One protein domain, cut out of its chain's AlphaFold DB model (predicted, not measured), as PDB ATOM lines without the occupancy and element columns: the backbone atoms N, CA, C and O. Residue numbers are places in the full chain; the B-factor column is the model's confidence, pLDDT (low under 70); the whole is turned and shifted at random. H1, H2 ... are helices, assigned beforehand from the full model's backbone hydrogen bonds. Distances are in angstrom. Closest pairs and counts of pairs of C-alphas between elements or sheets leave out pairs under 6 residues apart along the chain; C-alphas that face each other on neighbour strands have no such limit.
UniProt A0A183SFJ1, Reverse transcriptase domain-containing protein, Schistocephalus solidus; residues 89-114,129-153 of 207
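AT A GLANCE: This is residues 89 to 114 and 129 to 153 of the 207 residues of the protein "Reverse transcriptase domain-containing protein" of Schistocephalus solidus (UniProt A0A183SFJ1). A long helix, H3, is the backbone of this small model; H2 packs crosswise on its first half, and the short H1 packs on its later half. The 51 printed residues hold H1, H2 and H3 in that order, with no named strand: all helix. The whole is only just compact, close to loose, with radius of gyration of the C-alphas 11.8 A and spans of 32 by 23 by 21 A.

HOW THE PARTS SIT: Start at H1, residues 91 to 94, which touches residues 141 to 145 of H3, residues 132 to 149; the closest C-alphas, of Leu 93 and Leu 141, are 6.7 A apart. H2, residues 99 to 110, is apart from H1 and touches H3 at its residues 135 to 140 alone; the closest C-alphas, Ala 105 and Ile 136, are 5.7 A apart. Their lines are only just about perpendicular, at 73 degrees. In H2 every O i to N i+4 pair is within hydrogen-bond range, in H3 13 of 14; H1 is too short for one.

IN THESE COORDINATES: Find C-alpha 91 at (30.175, 7.740, -11.970), where H1 begins its 5.7 A. H2 runs 16.8 A; H3 runs 25.1 A to C-alpha 149 at (41.319, 2.672, -18.764).

THE WHOLE: The C-alphas of Thr 89 and Ala 114, the two farthest apart, are 34.9 A apart. Residues 115 to 128 are cut out, leaving 12.8 A between C-alphas 114 and 129. H1 to H2 is a tight link. Residues 110 to 114 and 129 to 130 have pLDDT under 70.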
ATOM      1  N   THR A  89      30.175   0.930 -13.628       83.44
ATOM      2  CA  THR A  89      29.754   2.229 -14.157       83.44
ATOM      3  C   THR A  89      30.635   3.340 -13.591       83.44
ATOM      4  O   THR A  89      30.684   3.569 -12.381       83.44
ATOM      5  N   ASN A  90      31.300   4.079 -14.478       83.69
ATOM      6  CA  ASN A  90      32.126   5.211 -14.089       83.69
ATOM      7  C   ASN A  90      31.261   6.442 -13.763       83.69
ATOM      8  O   ASN A  90      30.896   7.229 -14.641       83.69
ATOM      9  N   ASN A  91      30.973   6.622 -12.474       87.56
ATOM     10  CA  ASN A  91      30.175   7.740 -11.970       87.56
ATOM     11  C   ASN A  91      30.829   9.115 -12.206       87.56
ATOM     12  O   ASN A  91      30.119  10.120 -12.297       87.56
ATOM     13  N   ASP A  92      32.153   9.176 -12.393       86.00
ATOM     14  CA  ASP A  92      32.867  10.433 -12.647       86.00
ATOM     15  C   ASP A  92      32.429  11.081 -13.964       86.00
ATOM     16  O   ASP A  92      32.560  12.293 -14.137       86.00
ATOM     17  N   LEU A  93      31.896  10.305 -14.912       87.12
ATOM     18  CA  LEU A  93      31.427  10.825 -16.199       87.12
ATOM     19  C   LEU A  93      30.171  11.696 -16.070       87.12
ATOM     20  O   LEU A  93      29.964  12.572 -16.910       87.12
ATOM     21  N   TYR A  94      29.372  11.508 -15.015       89.69
ATOM     22  CA  TYR A  94      28.160  12.295 -14.759       89.69
ATOM     23  C   TYR A  94      28.437  13.612 -14.027       89.69
ATOM     24  O   TYR A  94      27.585  14.500 -14.007       89.69
ATOM     25  N   LEU A  95      29.624  13.763 -13.434       90.88
ATOM     26  CA  LEU A  95      29.971  14.969 -12.691       90.88
ATOM     27  C   LEU A  95      30.141  16.170 -13.636       90.88
ATOM     28  O   LEU A  95      30.727  16.028 -14.716       90.88
ATOM     29  N   PRO A  96      29.712  17.382 -13.246       92.56
ATOM     30  CA  PRO A  96      29.969  18.569 -14.052       92.56
ATOM     31  C   PRO A  96      31.486  18.792 -14.225       92.56
ATOM     32  O   PRO A  96      32.268  18.477 -13.322       92.56
ATOM     33  N   PRO A  97      31.945  19.311 -15.378       92.38
ATOM     34  CA  PRO A  97      33.345  19.671 -15.564       92.38
ATOM     35  C   PRO A  97      33.802  20.711 -14.547       92.38
ATOM     36  O   PRO A  97      33.191  21.771 -14.408       92.38
ATOM     37  N   SER A  98      34.915  20.441 -13.875       93.75
ATOM     38  CA  SER A  98      35.538  21.417 -12.986       93.75
ATOM     39  C   SER A  98      36.330  22.469 -13.778       93.75
ATOM     40  O   SER A  98      36.771  22.246 -14.916       93.75
ATOM     41  N   LEU A  99      36.552  23.637 -13.168       93.31
ATOM     42  CA  LEU A  99      37.367  24.701 -13.767       93.31
ATOM     43  C   LEU A  99      38.803  24.229 -14.096       93.31
ATOM     44  O   LEU A  99      39.248  24.470 -15.222       93.31
ATOM     45  N   PRO A 100      39.517  23.498 -13.211       94.12
ATOM     46  CA  PRO A 100      40.857  22.994 -13.521       94.12
ATOM     47  C   PRO A 100      40.881  22.009 -14.697       94.12
ATOM     48  O   PRO A 100      41.776  22.076 -15.542       94.12
ATOM     49  N   GLU A 101      39.891  21.113 -14.796       92.00
ATOM     50  CA  GLU A 101      39.761  20.194 -15.936       92.00
ATOM     51  C   GLU A 101      39.568  20.946 -17.249       92.00
ATOM     52  O   GLU A 101      40.192  20.610 -18.257       92.00
ATOM     53  N   THR A 102      38.732  21.981 -17.221       91.81
ATOM     54  CA  THR A 102      38.428  22.808 -18.389       91.81
ATOM     55  C   THR A 102      39.670  23.556 -18.866       91.81
ATOM     56  O   THR A 102      40.002  23.494 -20.050       91.81
ATOM     57  N   ILE A 103      40.410  24.195 -17.954       91.38
ATOM     58  CA  ILE A 103      41.664  24.897 -18.276       91.38
ATOM     59  C   ILE A 103      42.674  23.929 -18.908       91.38
ATOM     60  O   ILE A 103      43.229  24.213 -19.973       91.38
ATOM     61  N   ARG A 104      42.863  22.749 -18.306       90.56
ATOM     62  CA  ARG A 104      43.763  21.710 -18.828       90.56
ATOM     63  C   ARG A 104      43.337  21.230 -20.218       90.56
ATOM     64  O   ARG A 104      44.176  21.078 -21.104       90.56
ATOM     65  N   ALA A 105      42.041  21.014 -20.435       89.69
ATOM     66  CA  ALA A 105      41.511  20.595 -21.730       89.69
ATOM     67  C   ALA A 105      41.749  21.652 -22.820       89.69
ATOM     68  O   ALA A 105      42.153  21.304 -23.931       89.69
ATOM     69  N   VAL A 106      41.565  22.937 -22.501       87.88
ATOM     70  CA  VAL A 106      41.839  24.055 -23.419       87.88
ATOM     71  C   VAL A 106      43.311  24.074 -23.834       87.88
ATOM     72  O   VAL A 106      43.603  24.134 -25.030       87.88
ATOM     73  N   GLN A 107      44.235  23.938 -22.879       86.88
ATOM     74  CA  GLN A 107      45.679  23.889 -23.149       86.88
ATOM     75  C   GLN A 107      46.077  22.701 -24.044       86.88
ATOM     76  O   GLN A 107      46.932  22.824 -24.917       86.88
ATOM     77  N   GLN A 108      45.432  21.544 -23.876       83.25
ATOM     78  CA  GLN A 108      45.687  20.355 -24.701       83.25
ATOM     79  C   GLN A 108      45.130  20.465 -26.129       83.25
ATOM     80  O   GLN A 108      45.596  19.773 -27.036       83.25
ATOM     81  N   ILE A 109      44.105  21.293 -26.346       79.00
ATOM     82  CA  ILE A 109      43.507  21.512 -27.671       79.00
ATOM     83  C   ILE A 109      44.285  22.573 -28.456       79.00
ATOM     84  O   ILE A 109      44.390  22.467 -29.679       79.00
ATOM     85  N   SER A 110      44.849  23.571 -27.771       61.41
ATOM     86  CA  SER A 110      45.613  24.661 -28.387       61.41
ATOM     87  C   SER A 110      47.003  24.243 -28.882       61.41
ATOM     88  O   SER A 110      47.596  24.959 -29.687       61.41
ATOM     89  N   SER A 111      47.504  23.055 -28.510       51.62
ATOM     90  CA  SER A 111      48.830  22.537 -28.887       51.62
ATOM     91  C   SER A 111      48.953  22.048 -30.351       51.62
ATOM     92  O   SER A 111      49.568  21.016 -30.632       51.62
ATOM     93  N   GLY A 112      48.363  22.776 -31.305       49.94
ATOM     94  CA  GLY A 112      48.902  22.924 -32.662       49.94
ATOM     95  C   GLY A 112      49.059  21.673 -33.534       49.94
ATOM     96  O   GLY A 112      49.925  21.663 -34.407       49.94
ATOM     97  N   LYS A 113      48.236  20.629 -33.385       47.22
ATOM     98  CA  LYS A 113      48.224  19.491 -34.331       47.22
ATOM     99  C   LYS A 113      47.453  19.835 -35.615       47.22
ATOM    100  O   LYS A 113      46.484  19.168 -35.966       47.22
ATOM    101  N   ALA A 114      47.849  20.903 -36.306       40.34
ATOM    102  CA  ALA A 114      47.342  21.176 -37.646       40.34
ATOM    103  C   ALA A 114      47.925  20.156 -38.651       40.34
ATOM    104  O   ALA A 114      49.055  19.690 -38.466       40.34
ATOM    105  N   LEU A 129      34.517  18.726 -37.683       60.72
ATOM    106  CA  LEU A 129      34.588  20.109 -37.222       60.72
ATOM    107  C   LEU A 129      33.681  20.266 -35.997       60.72
ATOM    108  O   LEU A 129      32.701  21.004 -36.019       60.72
ATOM    109  N   LEU A 130      33.985  19.548 -34.909       67.75
ATOM    110  CA  LEU A 130      33.377  19.859 -33.623       67.75
ATOM    111  C   LEU A 130      33.692  21.322 -33.293       67.75
ATOM    112  O   LEU A 130      34.842  21.765 -33.421       67.75
ATOM    113  N   ASN A 131      32.671  22.055 -32.849       82.50
ATOM    114  CA  ASN A 131      32.869  23.388 -32.297       82.50
ATOM    115  C   ASN A 131      33.805  23.322 -31.072       82.50
ATOM    116  O   ASN A 131      34.036  22.256 -30.490       82.50
ATOM    117  N   ILE A 132      34.375  24.468 -30.699       82.75
ATOM    118  CA  ILE A 132      35.390  24.556 -29.639       82.75
ATOM    119  C   ILE A 132      34.858  23.983 -28.317       82.75
ATOM    120  O   ILE A 132      35.544  23.179 -27.691       82.75
ATOM    121  N   ALA A 133      33.613  24.303 -27.949       84.69
ATOM    122  CA  ALA A 133      32.978  23.800 -26.731       84.69
ATOM    123  C   ALA A 133      32.897  22.263 -26.703       84.69
ATOM    124  O   ALA A 133      33.303  21.633 -25.730       84.69
ATOM    125  N   ARG A 134      32.464  21.631 -27.801       86.50
ATOM    126  CA  ARG A 134      32.399  20.168 -27.905       86.50
ATOM    127  C   ARG A 134      33.780  19.525 -27.882       86.50
ATOM    128  O   ARG A 134      33.917  18.439 -27.337       86.50
ATOM    129  N   LYS A 135      34.810  20.164 -28.449       85.75
ATOM    130  CA  LYS A 135      36.195  19.662 -28.355       85.75
ATOM    131  C   LYS A 135      36.697  19.680 -26.915       85.75
ATOM    132  O   LYS A 135      37.319  18.710 -26.494       85.75
ATOM    133  N   ILE A 136      36.416  20.758 -26.184       88.94
ATOM    134  CA  ILE A 136      36.751  20.893 -24.762       88.94
ATOM    135  C   ILE A 136      36.043  19.799 -23.964       88.94
ATOM    136  O   ILE A 136      36.699  19.043 -23.254       88.94
ATOM    137  N   PHE A 137      34.735  19.642 -24.163       90.25
ATOM    138  CA  PHE A 137      33.953  18.620 -23.478       90.25
ATOM    139  C   PHE A 137      34.433  17.194 -23.795       90.25
ATOM    140  O   PHE A 137      34.715  16.420 -22.887       90.25
ATOM    141  N   ALA A 138      34.638  16.868 -25.074       90.31
ATOM    142  CA  ALA A 138      35.168  15.568 -25.488       90.31
ATOM    143  C   ALA A 138      36.564  15.296 -24.905       90.31
ATOM    144  O   ALA A 138      36.880  14.162 -24.557       90.31
ATOM    145  N   ARG A 139      37.404  16.332 -24.767       91.31
ATOM    146  CA  ARG A 139      38.721  16.207 -24.134       91.31
ATOM    147  C   ARG A 139      38.615  15.923 -22.637       91.31
ATOM    148  O   ARG A 139      39.403  15.129 -22.134       91.31
ATOM    149  N   ILE A 140      37.674  16.554 -21.940       92.12
ATOM    150  CA  ILE A 140      37.416  16.288 -20.519       92.12
ATOM    151  C   ILE A 140      36.967  14.838 -20.334       92.12
ATOM    152  O   ILE A 140      37.591  14.121 -19.556       92.12
ATOM    153  N   LEU A 141      35.973  14.386 -21.108       92.12
ATOM    154  CA  LEU A 141      35.502  12.998 -21.068       92.12
ATOM    155  C   LEU A 141      36.633  12.002 -21.340       92.12
ATOM    156  O   LEU A 141      36.814  11.061 -20.579       92.12
ATOM    157  N   LEU A 142      37.442  12.246 -22.375       91.00
ATOM    158  CA  LEU A 142      38.591  11.400 -22.695       91.00
ATOM    159  C   LEU A 142      39.588  11.317 -21.532       91.00
ATOM    160  O   LEU A 142      40.098  10.244 -21.240       91.00
ATOM    161  N   ASN A 143      39.874  12.436 -20.864       89.62
ATOM    162  CA  ASN A 143      40.806  12.448 -19.739       89.62
ATOM    163  C   ASN A 143      40.260  11.665 -18.534       89.62
ATOM    164  O   ASN A 143      41.034  10.972 -17.878       89.62
ATOM    165  N   ARG A 144      38.949  11.745 -18.263       91.06
ATOM    166  CA  ARG A 144      38.295  10.947 -17.213       91.06
ATOM    167  C   ARG A 144      38.310   9.458 -17.553       91.06
ATOM    168  O   ARG A 144      38.710   8.653 -16.721       91.06
ATOM    169  N   LEU A 145      37.969   9.105 -18.794       89.06
ATOM    170  CA  LEU A 145      38.015   7.726 -19.283       89.06
ATOM    171  C   LEU A 145      39.425   7.140 -19.208       89.06
ATOM    172  O   LEU A 145      39.592   6.037 -18.706       89.06
ATOM    173  N   ASN A 146      40.446   7.881 -19.645       86.69
ATOM    174  CA  ASN A 146      41.831   7.409 -19.595       86.69
ATOM    175  C   ASN A 146      42.285   7.088 -18.167       86.69
ATOM    176  O   ASN A 146      42.982   6.101 -17.977       86.69
ATOM    177  N   GLY A 147      41.858   7.872 -17.169       80.75
ATOM    178  CA  GLY A 147      42.177   7.597 -15.767       80.75
ATOM    179  C   GLY A 147      41.659   6.245 -15.269       80.75
ATOM    180  O   GLY A 147      42.270   5.672 -14.375       80.75
ATOM    181  N   HIS A 148      40.578   5.730 -15.861       81.38
ATOM    182  CA  HIS A 148      40.017   4.406 -15.568       81.38
ATOM    183  C   HIS A 148      40.583   3.320 -16.495       81.38
ATOM    184  O   HIS A 148      40.929   2.238 -16.038       81.38
ATOM    185  N   LEU A 149      40.751   3.612 -17.788       81.62
ATOM    186  CA  LEU A 149      41.319   2.672 -18.764       81.62
ATOM    187  C   LEU A 149      42.766   2.278 -18.431       81.62
ATOM    188  O   LEU A 149      43.148   1.123 -18.620       81.62
ATOM    189  N   GLU A 150      43.555   3.220 -17.906       77.50
ATOM    190  CA  GLU A 150      44.942   2.990 -17.484       77.50
ATOM    191  C   GLU A 150      45.047   2.139 -16.195       77.50
ATOM    192  O   GLU A 150      46.140   1.689 -15.867       77.50
ATOM    193  N   GLN A 151      43.941   1.835 -15.493       76.56
ATOM    194  CA  GLN A 151      43.924   0.978 -14.288       76.56
ATOM    195  C   GLN A 151      43.910  -0.532 -14.602       76.56
ATOM    196  O   GLN A 151      43.478  -1.340 -13.784       76.56
ATOM    197  N   GLY A 152      44.388  -0.931 -15.784       74.88
ATOM    198  CA  GLY A 152      44.517  -2.339 -16.177       74.88
ATOM    199  C   GLY A 152      43.360  -2.897 -17.006       74.88
ATOM    200  O   GLY A 152      43.315  -4.100 -17.244       74.88
ATOM    201  N   LEU A 153      42.443  -2.047 -17.486       81.06
ATOM    202  CA  LEU A 153      41.394  -2.470 -18.426       81.06
ATOM    203  C   LEU A 153      41.942  -2.720 -19.837       81.06
ATOM    204  O   LEU A 153      41.382  -3.516 -20.591       81.06
TER     205      LEU A 153